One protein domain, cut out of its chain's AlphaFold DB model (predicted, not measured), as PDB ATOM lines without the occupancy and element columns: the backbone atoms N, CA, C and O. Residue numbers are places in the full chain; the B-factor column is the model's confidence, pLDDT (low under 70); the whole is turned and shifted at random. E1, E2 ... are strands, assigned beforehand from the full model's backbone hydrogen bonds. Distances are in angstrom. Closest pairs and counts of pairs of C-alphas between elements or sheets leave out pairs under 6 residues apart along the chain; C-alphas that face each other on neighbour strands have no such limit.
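AT A GLANCE: This is residues 160 to 258 of the 258 residues of an uncharacterized protein of Alkaliphilus peptidifermentans DSM 18978 (UniProt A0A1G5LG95). Two twisted sheets lie face to face as a sandwich: E1, E2 and E5 make one, and E4, E3, E6, E7 and E8 make the other, larger and curled, so that E4 comes near E5 and E8 near E1 at the two sides. A long loop, residues 239 to 250, reaches away from the middle. The 99 printed residues hold eight named strands, E1 to E8 in order, and no named helix; the class is all strand, with 46 residues in named strands, under half. Both sheets, in the orders E1 E2 E5 and E4 E3 E6 E7 E8, are antiparallel. The whole is compact, radius of gyration of the C-alphas 13.3 A, spanning 34 by 33 by 25 A.

IN THESE COORDINATES: E1, residues 163 to 171, begins at C-alpha 163 (251.725, 218.303, 219.641), is 24.0 A long and bends by 55 degrees at residue 166. E2 is residues 174 to 181, 23.1 A; E3 188 to 191; E4 198 to 201; E5 207 to 212, 17.0 A; E6 224 to 226; E7 232 to 238, 17.4 A. E8, residues 251 to 255, ends at C-alpha 255 (247.539, 209.817, 217.839).

HOW THE PARTS SIT: E1 and E2 form a hairpin, with N 169 and O 176 2.8 A apart. E2 and E5 have N 210 and O 177 at 2.7 A. In the other sheet, N 198 and O 191 of the hairpin E3 and E4 are 2.8 A apart. E3 and E6 have N 190 and O 224 at 2.9 A. E6, E7 and E8 form a meander, each strand the antiparallel neighbour of the one before: N 233 and O 225 are 2.8 A apart, N 235 and O 254 2.9 A. The sheets' facing parts are 10.1 A centre to centre, their strands at 35 degrees. Between the sheets, the closest C-alphas of E4 and E5, Lys 200 and Met 208, are 6.9 A apart; those of E1 and E8, Ile 163 and Trp 253, 6.1 A.

THE WHOLE: The C-alphas farthest apart, of Glu 204 and Asn 244, are 40.7 A apart. The printed part has no cut; the links E5 to E6 and E7 to E8 are long. Mean pLDDT of the printed part is 93.5, and residue 258 is under 70.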
ATOM      1  N   SER A 160     259.590 216.227 221.380       89.06
ATOM      2  CA  SER A 160     259.567 216.400 219.921       89.06
ATOM      3  C   SER A 160     258.302 215.806 219.289       89.06
ATOM      4  O   SER A 160     258.321 215.393 218.131       89.06
ATOM      5  N   ASP A 161     257.229 215.678 220.071       93.75
ATOM      6  CA  ASP A 161     255.949 215.149 219.605       93.75
ATOM      7  C   ASP A 161     255.255 216.165 218.670       93.75
ATOM      8  O   ASP A 161     255.481 217.374 218.750       93.75
ATOM      9  N   GLN A 162     254.369 215.675 217.796       96.69
ATOM     10  CA  GLN A 162     253.614 216.502 216.838       96.69
ATOM     11  C   GLN A 162     252.745 217.575 217.511       96.69
ATOM     12  O   GLN A 162     252.487 218.630 216.935       96.69
ATOM     13  N   ILE A 163     252.314 217.314 218.745       97.00
ATOM     14  CA  ILE A 163     251.725 218.303 219.641       97.00
ATOM     15  C   ILE A 163     252.495 218.209 220.955       97.00
ATOM     16  O   ILE A 163     252.484 217.178 221.631       97.00
ATOM     17  N   SER A 164     253.181 219.289 221.299       95.56
ATOM     18  CA  SER A 164     254.055 219.389 222.467       95.56
ATOM     19  C   SER A 164     253.451 220.333 223.499       95.56
ATOM     20  O   SER A 164     252.837 221.343 223.154       95.56
ATOM     21  N   VAL A 165     253.612 220.003 224.779       95.00
ATOM     22  CA  VAL A 165     253.201 220.883 225.880       95.00
ATOM     23  C   VAL A 165     254.352 221.837 226.155       95.00
ATOM     24  O   VAL A 165     255.430 221.409 226.555       95.00
ATOM     25  N   ILE A 166     254.128 223.128 225.931       95.38
ATOM     26  CA  ILE A 166     255.146 224.174 226.115       95.38
ATOM     27  C   ILE A 166     254.898 225.026 227.363       95.38
ATOM     28  O   ILE A 166     255.661 225.940 227.655       95.38
ATOM     29  N   GLY A 167     253.842 224.740 228.121       94.94
ATOM     30  CA  GLY A 167     253.598 225.410 229.388       94.94
ATOM     31  C   GLY A 167     252.460 224.787 230.176       94.94
ATOM     32  O   GLY A 167     251.468 224.328 229.614       94.94
ATOM     33  N   TRP A 168     252.611 224.798 231.492       95.00
ATOM     34  CA  TRP A 168     251.608 224.354 232.448       95.00
ATOM     35  C   TRP A 168     251.716 225.218 233.691       95.00
ATOM     36  O   TRP A 168     252.791 225.336 234.269       95.00
ATOM     37  N   GLY A 169     250.605 225.764 234.159       95.44
ATOM     38  CA  GLY A 169     250.524 226.418 235.454       95.44
ATOM     39  C   GLY A 169     249.210 226.064 236.115       95.44
ATOM     40  O   GLY A 169     248.171 226.081 235.467       95.44
ATOM     41  N   ASN A 170     249.235 225.727 237.397       95.50
ATOM     42  CA  ASN A 170     248.013 225.445 238.135       95.50
ATOM     43  C   ASN A 170     248.177 225.879 239.592       95.50
ATOM     44  O   ASN A 170     249.151 225.511 240.245       95.50
ATOM     45  N   ASN A 171     247.234 226.668 240.091       95.12
ATOM     46  CA  ASN A 171     247.091 226.958 241.512       95.12
ATOM     47  C   ASN A 171     245.602 226.926 241.887       95.12
ATOM     48  O   ASN A 171     244.752 226.564 241.077       95.12
ATOM     49  N   GLU A 172     245.279 227.306 243.119       95.00
ATOM     50  CA  GLU A 172     243.896 227.348 243.612       95.00
ATOM     51  C   GLU A 172     242.970 228.286 242.809       95.00
ATOM     52  O   GLU A 172     241.758 228.093 242.815       95.00
ATOM     53  N   ASN A 173     243.531 229.262 242.084       95.69
ATOM     54  CA  ASN A 173     242.786 230.324 241.403       95.69
ATOM     55  C   ASN A 173     242.825 230.231 239.872       95.69
ATOM     56  O   ASN A 173     242.103 230.969 239.207       95.69
ATOM     57  N   CYS A 174     243.688 229.396 239.290       97.06
ATOM     58  CA  CYS A 174     243.781 229.279 237.842       97.06
ATOM     59  C   CYS A 174     244.393 227.970 237.358       97.06
ATOM     60  O   CYS A 174     245.150 227.289 238.055       97.06
ATOM     61  N   THR A 175     244.125 227.688 236.087       97.88
ATOM     62  CA  THR A 175     244.858 226.709 235.288       97.88
ATOM     63  C   THR A 175     245.247 227.346 233.972       97.88
ATOM     64  O   THR A 175     244.419 227.963 233.314       97.88
ATOM     65  N   VAL A 176     246.502 227.188 233.578       97.88
ATOM     66  CA  VAL A 176     247.050 227.628 232.300       97.88
ATOM     67  C   VAL A 176     247.728 226.442 231.645       97.88
ATOM     68  O   VAL A 176     248.478 225.707 232.285       97.88
ATOM     69  N   TYR A 177     247.474 226.270 230.359       97.38
ATOM     70  CA  TYR A 177     248.022 225.176 229.583       97.38
ATOM     71  C   TYR A 177     248.375 225.663 228.188       97.38
ATOM     72  O   TYR A 177     247.514 226.176 227.481       97.38
ATOM     73  N   ALA A 178     249.626 225.501 227.779       97.00
ATOM     74  CA  ALA A 178     250.085 225.938 226.472       97.00
ATOM     75  C   ALA A 178     250.620 224.775 225.655       97.00
ATOM     76  O   ALA A 178     251.391 223.945 226.143       97.00
ATOM     77  N   VAL A 179     250.232 224.753 224.386       97.00
ATOM     78  CA  VAL A 179     250.641 223.737 223.421       97.00
ATOM     79  C   VAL A 179     251.270 224.371 222.200       97.00
ATOM     80  O   VAL A 179     250.847 225.437 221.759       97.00
ATOM     81  N   LYS A 180     252.256 223.676 221.644       96.94
ATOM     82  CA  LYS A 180     252.837 223.955 220.339       96.94
ATOM     83  C   LYS A 180     252.495 222.817 219.393       96.94
ATOM     84  O   LYS A 180     252.646 221.644 219.735       96.94
ATOM     85  N   ILE A 181     252.040 223.174 218.205       97.50
ATOM     86  CA  ILE A 181     251.527 222.249 217.204       97.50
ATOM     87  C   ILE A 181     252.504 222.233 216.030       97.50
ATOM     88  O   ILE A 181     252.813 223.267 215.454       97.50
ATOM     89  N   LEU A 182     253.016 221.062 215.685       97.19
ATOM     90  CA  LEU A 182     253.879 220.865 214.520       97.19
ATOM     91  C   LEU A 182     253.133 220.183 213.369       97.19
ATOM     92  O   LEU A 182     253.519 220.365 212.221       97.19
ATOM     93  N   ASP A 183     252.054 219.450 213.657       97.12
ATOM     94  CA  ASP A 183     251.227 218.831 212.621       97.12
ATOM     95  C   ASP A 183     250.309 219.863 211.946       97.12
ATOM     96  O   ASP A 183     249.511 220.558 212.586       97.12
ATOM     97  N   ASP A 184     250.410 219.955 210.624       96.69
ATOM     98  CA  ASP A 184     249.597 220.834 209.784       96.69
ATOM     99  C   ASP A 184     248.169 220.340 209.580       96.69
ATOM    100  O   ASP A 184     247.293 221.128 209.232       96.69
ATOM    101  N   LYS A 185     247.895 219.065 209.869       97.44
ATOM    102  CA  LYS A 185     246.538 218.512 209.813       97.44
ATOM    103  C   LYS A 185     245.667 218.986 210.972       97.44
ATOM    104  O   LYS A 185     244.443 218.959 210.857       97.44
ATOM    105  N   VAL A 186     246.270 219.412 212.084       98.19
ATOM    106  CA  VAL A 186     245.541 219.906 213.255       98.19
ATOM    107  C   VAL A 186     245.034 221.319 212.979       98.19
ATOM    108  O   VAL A 186     245.813 222.242 212.762       98.19
ATOM    109  N   SER A 187     243.716 221.492 213.031       98.06
ATOM    110  CA  SER A 187     243.046 222.784 212.841       98.06
ATOM    111  C   SER A 187     242.639 223.436 214.159       98.06
ATOM    112  O   SER A 187     242.738 224.656 214.300       98.06
ATOM    113  N   TYR A 188     242.181 222.653 215.138       98.50
ATOM    114  CA  TYR A 188     241.798 223.170 216.452       98.50
ATOM    115  C   TYR A 188     241.978 222.126 217.553       98.50
ATOM    116  O   TYR A 188     242.022 220.924 217.297       98.50
ATOM    117  N   ILE A 189     242.072 222.601 218.793       98.62
ATOM    118  CA  ILE A 189     242.108 221.770 219.994       98.62
ATOM    119  C   ILE A 189     240.944 222.162 220.900       98.62
ATOM    120  O   ILE A 189     240.650 223.346 221.086       98.62
ATOM    121  N   GLU A 190     240.296 221.157 221.478       98.38
ATOM    122  CA  GLU A 190     239.354 221.324 222.578       98.38
ATOM    123  C   GLU A 190     239.916 220.759 223.866       98.38
ATOM    124  O   GLU A 190     240.489 219.671 223.871       98.38
ATOM    125  N   MET A 191     239.709 221.468 224.968       97.62
ATOM    126  CA  MET A 191     240.204 221.049 226.272       97.62
ATOM    127  C   MET A 191     239.357 221.644 227.393       97.62
ATOM    128  O   MET A 191     238.785 222.718 227.244       97.62
ATOM    129  N   GLY A 192     239.293 220.958 228.524       96.19
ATOM    130  CA  GLY A 192     238.490 221.291 229.693       96.19
ATOM    131  C   GLY A 192     237.339 220.306 229.916       96.19
ATOM    132  O   GLY A 192     237.062 219.421 229.097       96.19
ATOM    133  N   LYS A 193     236.654 220.484 231.047       92.88
ATOM    134  CA  LYS A 193     235.593 219.597 231.538       92.88
ATOM    135  C   LYS A 193     234.238 220.288 231.543       92.88
ATOM    136  O   LYS A 193     234.097 221.369 232.111       92.88
ATOM    137  N   GLY A 194     233.234 219.616 230.980       93.38
ATOM    138  CA  GLY A 194     231.848 220.085 230.985       93.38
ATOM    139  C   GLY A 194     231.718 221.486 230.391       93.38
ATOM    140  O   GLY A 194     232.179 221.740 229.282       93.38
ATOM    141  N   GLU A 195     231.128 222.398 231.159       94.38
ATOM    142  CA  GLU A 195     230.896 223.793 230.758       94.38
ATOM    143  C   GLU A 195     232.187 224.612 230.610       94.38
ATOM    144  O   GLU A 195     232.192 225.641 229.942       94.38
ATOM    145  N   TYR A 196     233.302 224.140 231.172       95.12
ATOM    146  CA  TYR A 196     234.608 224.791 231.060       95.12
ATOM    147  C   TYR A 196     235.405 224.315 229.842       95.12
ATOM    148  O   TYR A 196     236.608 224.561 229.758       95.12
ATOM    149  N   ARG A 197     234.791 223.587 228.905       97.25
ATOM    150  CA  ARG A 197     235.479 223.139 227.693       97.25
ATOM    151  C   ARG A 197     235.675 224.316 226.732       97.25
ATOM    152  O   ARG A 197     234.718 224.948 226.298       97.25
ATOM    153  N   ILE A 198     236.928 224.600 226.396       98.06
ATOM    154  CA  ILE A 198     237.350 225.682 225.507       98.06
ATOM    155  C   ILE A 198     237.851 225.070 224.201       98.06
ATOM    156  O   ILE A 198     238.670 224.152 224.215       98.06
ATOM    157  N   ARG A 199     237.399 225.621 223.071       98.25
ATOM    158  CA  ARG A 199     237.924 225.336 221.732       98.25
ATOM    159  C   ARG A 199     238.830 226.482 221.282       98.25
ATOM    160  O   ARG A 199     238.406 227.635 221.324       98.25
ATOM    161  N   LYS A 200     240.046 226.179 220.816       98.25
ATOM    162  CA  LYS A 200     240.950 227.157 220.182       98.25
ATOM    163  C   LYS A 200     241.439 226.663 218.827       98.25
ATOM    164  O   LYS A 200     241.799 225.499 218.685       98.25
ATOM    165  N   TYR A 201     241.435 227.561 217.847       97.88
ATOM    166  CA  TYR A 201     241.921 227.316 216.490       97.88
ATOM    167  C   TYR A 201     243.416 227.623 216.388       97.88
ATOM    168  O   TYR A 201     243.929 228.444 217.147       97.88
ATOM    169  N   LYS A 202     244.108 226.921 215.483       95.38
ATOM    170  CA  LYS A 202     245.553 227.054 215.270       95.38
ATOM    171  C   LYS A 202     245.846 228.446 214.721       95.38
ATOM    172  O   LYS A 202     245.211 228.872 213.760       95.38
ATOM    173  N   ASP A 203     246.758 229.153 215.379       92.75
ATOM    174  CA  ASP A 203     247.229 230.467 214.958       92.75
ATOM    175  C   ASP A 203     248.472 230.346 214.061       92.75
ATOM    176  O   ASP A 203     248.999 229.254 213.840       92.75
ATOM    177  N   GLU A 204     248.960 231.476 213.547       91.94
ATOM    178  CA  GLU A 204     250.149 231.523 212.678       91.94
ATOM    179  C   GLU A 204     251.440 231.096 213.396       91.94
ATOM    180  O   GLU A 204     252.390 230.642 212.761       91.94
ATOM    181  N   ASN A 205     251.479 231.214 214.727       92.38
ATOM    182  CA  ASN A 205     252.632 230.826 215.539       92.38
ATOM    183  C   ASN A 205     252.619 229.337 215.908       92.38
ATOM    184  O   ASN A 205     253.559 228.847 216.547       92.38
ATOM    185  N   ASN A 206     251.562 228.623 215.516       95.00
ATOM    186  CA  ASN A 206     251.266 227.253 215.893       95.00
ATOM    187  C   ASN A 206     251.297 227.028 217.413       95.00
ATOM    188  O   ASN A 206     251.734 225.974 217.884       95.00
ATOM    189  N   GLN A 207     250.868 228.023 218.187       95.31
ATOM    190  CA  GLN A 207     250.813 227.974 219.641       95.31
ATOM    191  C   GLN A 207     249.390 228.249 220.108       95.31
ATOM    192  O   GLN A 207     248.699 229.128 219.607       95.31
ATOM    193  N   MET A 208     248.926 227.488 221.093       96.94
ATOM    194  CA  MET A 208     247.627 227.733 221.706       96.94
ATOM    195  C   MET A 208     247.771 227.778 223.214       96.94
ATOM    196  O   MET A 208     248.308 226.857 223.828       96.94
ATOM    197  N   LEU A 209     247.232 228.838 223.804       97.25
ATOM    198  CA  LEU A 209     247.224 229.067 225.239       97.25
ATOM    199  C   LEU A 209     245.810 228.891 225.776       97.25
ATOM    200  O   LEU A 209     244.924 229.657 225.428       97.25
ATOM    201  N   PHE A 210     245.575 227.901 226.618       98.06
ATOM    202  CA  PHE A 210     244.314 227.674 227.311       98.06
ATOM    203  C   PHE A 210     244.422 228.175 228.744       98.06
ATOM    204  O   PHE A 210     245.468 228.043 229.379       98.06
ATOM    205  N   SER A 211     243.340 228.755 229.248       98.00
ATOM    206  CA  SER A 211     243.302 229.335 230.583       98.00
ATOM    207  C   SER A 211     241.916 229.205 231.194       98.00
ATOM    208  O   SER A 211     240.916 229.379 230.498       98.00
ATOM    209  N   TRP A 212     241.878 228.957 232.497       98.06
ATOM    210  CA  TRP A 212     240.669 228.871 233.304       98.06
ATOM    211  C   TRP A 212     240.874 229.632 234.610       98.06
ATOM    212  O   TRP A 212     241.910 229.458 235.252       98.06
ATOM    213  N   ASP A 213     239.858 230.378 235.047       97.06
ATOM    214  CA  ASP A 213     239.802 231.056 236.358       97.06
ATOM    215  C   ASP A 213     239.453 230.089 237.509       97.06
ATOM    216  O   ASP A 213     238.844 230.462 238.508       97.06
ATOM    217  N   ILE A 214     239.779 228.807 237.333       95.88
ATOM    218  CA  ILE A 214     239.571 227.735 238.303       95.88
ATOM    219  C   ILE A 214     240.723 226.737 238.230       95.88
ATOM    220  O   ILE A 214     241.411 226.595 237.210       95.88
ATOM    221  N   GLN A 215     240.899 225.985 239.311       95.75
ATOM    222  CA  GLN A 215     241.772 224.825 239.314       95.75
ATOM    223  C   GLN A 215     241.116 223.666 238.544       95.75
ATOM    224  O   GLN A 215     240.146 223.070 239.006       95.75
ATOM    225  N   VAL A 216     241.662 223.322 237.379       95.50
ATOM    226  CA  VAL A 216     241.275 222.160 236.576       95.50
ATOM    227  C   VAL A 216     242.343 221.082 236.768       95.50
ATOM    228  O   VAL A 216     243.497 221.296 236.382       95.50
ATOM    229  N   PRO A 217     242.007 219.932 237.376       92.69
ATOM    230  CA  PRO A 217     242.932 218.812 237.488       92.69
ATOM    231  C   PRO A 217     243.412 218.349 236.110       92.69
ATOM    232  O   PRO A 217     242.656 218.363 235.140       92.69
ATOM    233  N   TRP A 218     244.656 217.879 236.009       89.56
ATOM    234  CA  TRP A 218     245.219 217.444 234.726       89.56
ATOM    235  C   TRP A 218     244.443 216.288 234.083       89.56
ATOM    236  O   TRP A 218     244.369 216.213 232.860       89.56
ATOM    237  N   GLN A 219     243.810 215.434 234.891       90.69
ATOM    238  CA  GLN A 219     242.946 214.344 234.426       90.69
ATOM    239  C   GLN A 219     241.661 214.857 233.770       90.69
ATOM    240  O   GLN A 219     241.081 214.186 232.924       90.69
ATOM    241  N   ASP A 220     241.210 216.044 234.171       94.25
ATOM    242  CA  ASP A 220     239.954 216.633 233.725       94.25
ATOM    243  C   ASP A 220     240.122 217.496 232.467       94.25
ATOM    244  O   ASP A 220     239.125 217.888 231.858       94.25
ATOM    245  N   LEU A 221     241.360 217.755 232.029       93.56
ATOM    246  CA  LEU A 221     241.610 218.515 230.807       93.56
ATOM    247  C   LEU A 221     241.042 217.828 229.565       93.56
ATOM    248  O   LEU A 221     240.525 218.528 228.705       93.56
ATOM    249  N   ASN A 222     241.093 216.495 229.458       94.06
ATOM    250  CA  ASN A 222     240.457 215.734 228.366       94.06
ATOM    251  C   ASN A 222     240.658 216.368 226.971       94.06
ATOM    252  O   ASN A 222     239.691 216.617 226.239       94.06
ATOM    253  N   GLY A 223     241.915 216.707 226.659       97.12
ATOM    254  CA  GLY A 223     242.287 217.441 225.453       97.12
ATOM    255  C   GLY A 223     242.153 216.585 224.195       97.12
ATOM    256  O   GLY A 223     242.647 215.460 224.170       97.12
ATOM    257  N   ILE A 224     241.515 217.111 223.149       98.06
ATOM    258  CA  ILE A 224     241.361 216.439 221.850       98.06
ATOM    259  C   ILE A 224     241.740 217.417 220.737       98.06
ATOM    260  O   ILE A 224     241.279 218.560 220.727       98.06
ATOM    261  N   ALA A 225     242.588 216.976 219.810       98.31
ATOM    262  CA  ALA A 225     242.966 217.741 218.628       98.31
ATOM    263  C   ALA A 225     242.202 217.240 217.404       98.31
ATOM    264  O   ALA A 225     242.103 216.032 217.184       98.31
ATOM    265  N   TYR A 226     241.706 218.172 216.596       98.56
ATOM    266  CA  TYR A 226     240.831 217.910 215.460       98.56
ATOM    267  C   TYR A 226     241.421 218.454 214.159       98.56
ATOM    268  O   TYR A 226     242.142 219.458 214.163       98.56
ATOM    269  N   ASN A 227     241.073 217.821 213.040       98.06
ATOM    270  CA  ASN A 227     241.315 218.361 211.704       98.06
ATOM    271  C   ASN A 227     240.235 219.387 211.294       98.06
ATOM    272  O   ASN A 227     239.327 219.703 212.067       98.06
ATOM    273  N   SER A 228     240.322 219.908 210.068       97.69
ATOM    274  CA  SER A 228     239.363 220.882 209.524       97.69
ATOM    275  C   SER A 228     237.945 220.327 209.360       97.69
ATOM    276  O   SER A 228     236.985 221.091 209.406       97.69
ATOM    277  N   ASP A 229     237.813 219.008 209.207       97.81
ATOM    278  CA  ASP A 229     236.537 218.302 209.042       97.81
ATOM    279  C   ASP A 229     235.894 217.923 210.388       97.81
ATOM    280  O   ASP A 229     234.817 217.329 210.421       97.81
ATOM    281  N   GLY A 230     236.557 218.227 211.509       97.62
ATOM    282  CA  GLY A 230     236.120 217.820 212.843       97.62
ATOM    283  C   GLY A 230     236.405 216.353 213.178       97.62
ATOM    284  O   GLY A 230     235.850 215.835 214.146       97.62
ATOM    285  N   LYS A 231     237.279 215.677 212.423       97.81
ATOM    286  CA  LYS A 231     237.803 214.351 212.766       97.81
ATOM    287  C   LYS A 231     238.864 214.474 213.857       97.81
ATOM    288  O   LYS A 231     239.777 215.292 213.755       97.81
ATOM    289  N   GLU A 232     238.752 213.632 214.877       98.12
ATOM    290  CA  GLU A 232     239.726 213.531 215.962       98.12
ATOM    291  C   GLU A 232     241.043 212.935 215.448       98.12
ATOM    292  O   GLU A 232     241.050 211.918 214.759       98.12
ATOM    293  N   LEU A 233     242.160 213.586 215.772       97.81
ATOM    294  CA  LEU A 233     243.504 213.167 215.370       97.81
ATOM    295  C   LEU A 233     244.360 212.759 216.568       97.81
ATOM    296  O   LEU A 233     245.113 211.790 216.490       97.81
ATOM    297  N   TYR A 234     244.254 213.497 217.677       97.94
ATOM    298  CA  TYR A 234     245.062 213.260 218.870       97.94
ATOM    299  C   TYR A 234     244.237 213.370 220.144       97.94
ATOM    300  O   TYR A 234     243.355 214.218 220.254       97.94
ATOM    301  N   LEU A 235     244.606 212.563 221.137       96.56
ATOM    302  CA  LEU A 235     244.040 212.569 222.480       96.56
ATOM    303  C   LEU A 235     245.141 212.833 223.511       96.56
ATOM    304  O   LEU A 235     246.159 212.135 223.544       96.56
ATOM    305  N   TYR A 236     244.918 213.812 224.381       95.31
ATOM    306  CA  TYR A 236     245.771 214.079 225.530       95.31
ATOM    307  C   TYR A 236     245.403 213.147 226.681       95.31
ATOM    308  O   TYR A 236     244.312 213.236 227.246       95.31
ATOM    309  N   LYS A 237     246.309 212.231 227.025       92.44
ATOM    310  CA  LYS A 237     246.087 211.252 228.094       92.44
ATOM    311  C   LYS A 237     247.396 210.792 228.714       92.44
ATOM    312  O   LYS A 237     248.471 210.960 228.147       92.44
ATOM    313  N   LEU A 238     247.286 210.157 229.874       88.50
ATOM    314  CA  LEU A 238     248.368 209.371 230.448       88.50
ATOM    315  C   LEU A 238     248.353 207.977 229.809       88.50
ATOM    316  O   LEU A 238     247.342 207.273 229.904       88.50
ATOM    317  N   ARG A 239     249.450 207.544 229.182       81.88
ATOM    318  CA  ARG A 239     249.573 206.139 228.764       81.88
ATOM    319  C   ARG A 239     249.949 205.288 229.971       81.88
ATOM    320  O   ARG A 239     251.083 205.326 230.430       81.88
ATOM    321  N   GLN A 240     248.998 204.507 230.470       74.25
ATOM    322  CA  GLN A 240     249.262 203.536 231.528       74.25
ATOM    323  C   GLN A 240     249.931 202.295 230.930       74.25
ATOM    324  O   GLN A 240     249.263 201.381 230.462       74.25
ATOM    325  N   GLU A 241     251.262 202.270 230.924       76.94
ATOM    326  CA  GLU A 241     252.016 201.038 230.637       76.94
ATOM    327  C   GLU A 241     251.992 200.080 231.838       76.94
ATOM    328  O   GLU A 241     252.002 198.863 231.670       76.94
ATOM    329  N   ASN A 242     251.908 200.627 233.055       74.75
ATOM    330  CA  ASN A 242     251.728 199.882 234.295       74.75
ATOM    331  C   ASN A 242     250.617 200.552 235.124       74.75
ATOM    332  O   ASN A 242     250.749 201.737 235.440       74.75
ATOM    333  N   PRO A 243     249.547 199.833 235.511       77.44
ATOM    334  CA  PRO A 243     248.433 200.414 236.262       77.44
ATOM    335  C   PRO A 243     248.832 200.960 237.643       77.44
ATOM    336  O   PRO A 243     248.105 201.773 238.207       77.44
ATOM    337  N   ASN A 244     249.985 200.553 238.185       82.50
ATOM    338  CA  ASN A 244     250.398 200.896 239.547       82.50
ATOM    339  C   ASN A 244     251.355 202.096 239.642       82.50
ATOM    340  O   ASN A 244     251.674 202.515 240.754       82.50
ATOM    341  N   THR A 245     251.811 202.663 238.519       83.75
ATOM    342  CA  THR A 245     252.772 203.777 238.532       83.75
ATOM    343  C   THR A 245     252.318 204.897 237.606       83.75
ATOM    344  O   THR A 245     252.287 204.734 236.390       83.75
ATOM    345  N   ILE A 246     252.023 206.065 238.179       83.12
ATOM    346  CA  ILE A 246     251.776 207.293 237.416       83.12
ATOM    347  C   ILE A 246     253.125 207.954 237.156       83.12
ATOM    348  O   ILE A 246     253.797 208.376 238.100       83.12
ATOM    349  N   ARG A 247     253.518 208.066 235.886       84.88
ATOM    350  CA  ARG A 247     254.701 208.830 235.498       84.88
ATOM    351  C   ARG A 247     254.298 210.024 234.637       84.88
ATOM    352  O   ARG A 247     253.690 209.860 233.587       84.88
ATOM    353  N   MET A 248     254.625 211.235 235.084       83.31
ATOM    354  CA  MET A 248     254.208 212.464 234.391       83.31
ATOM    355  C   MET A 248     254.865 212.635 233.013       83.31
ATOM    356  O   MET A 248     254.310 213.321 232.165       83.31
ATOM    357  N   ASP A 249     255.994 211.972 232.753       83.31
ATOM    358  CA  ASP A 249     256.624 211.904 231.426       83.31
ATOM    359  C   ASP A 249     255.798 211.101 230.402       83.31
ATOM    360  O   ASP A 249     256.004 211.234 229.198       83.31
ATOM    361  N   GLN A 250     254.827 210.300 230.858       88.31
ATOM    362  CA  GLN A 250     253.876 209.580 230.003       88.31
ATOM    363  C   GLN A 250     252.602 210.387 229.704       88.31
ATOM    364  O   GLN A 250     251.712 209.896 229.005       88.31
ATOM    365  N   LEU A 251     252.466 211.599 230.253       90.75
ATOM    366  CA  LEU A 251     251.317 212.464 230.013       90.75
ATOM    367  C   LEU A 251     251.581 213.330 228.775       90.75
ATOM    368  O   LEU A 251     252.248 214.362 228.853       90.75
ATOM    369  N   LYS A 252     251.050 212.912 227.624       93.62
ATOM    370  CA  LYS A 252     251.272 213.591 226.342       93.62
ATOM    371  C   LYS A 252     250.130 213.378 225.350       93.62
ATOM    372  O   LYS A 252     249.136 212.712 225.642       93.62
ATOM    373  N   TRP A 253     250.267 213.983 224.176       95.31
ATOM    374  CA  TRP A 253     249.352 213.804 223.056       95.31
ATOM    375  C   TRP A 253     249.674 212.504 222.320       95.31
ATOM    376  O   TRP A 253     250.812 212.276 221.914       95.31
ATOM    377  N   TYR A 254     248.664 211.655 222.146       94.50
ATOM    378  CA  TYR A 254     248.773 210.398 221.412       94.50
ATOM    379  C   TYR A 254     247.906 210.454 220.160       94.50
ATOM    380  O   TYR A 254     246.770 210.921 220.265       94.50
ATOM    381  N   PRO A 255     248.396 209.977 219.002       96.06
ATOM    382  CA  PRO A 255     247.539 209.817 217.839       96.06
ATOM    383  C   PRO A 255     246.408 208.844 218.179       96.06
ATOM    384  O   PRO A 255     246.614 207.856 218.890       96.06
ATOM    385  N   ILE A 256     245.210 209.147 217.699       95.12
ATOM    386  CA  ILE A 256     244.099 208.202 217.714       95.12
ATOM    387  C   ILE A 256     244.347 207.290 216.513       95.12
ATOM    388  O   ILE A 256     244.262 207.732 215.372       95.12
ATOM    389  N   GLU A 257     244.787 206.060 216.780       81.62
ATOM    390  CA  GLU A 257     244.905 205.029 215.745       81.62
ATOM    391  C   GLU A 257     243.525 204.841 215.085       81.62
ATOM    392  O   GLU A 257     242.513 204.828 215.791       81.62
ATOM    393  N   GLU A 258     243.492 204.780 213.748       54.31
ATOM    394  CA  GLU A 258     242.269 204.501 212.971       54.31
ATOM    395  C   GLU A 258     241.767 203.068 213.170       54.31
ATOM    396  O   GLU A 258     242.612 202.142 213.219       54.31
TER     397      GLU A 258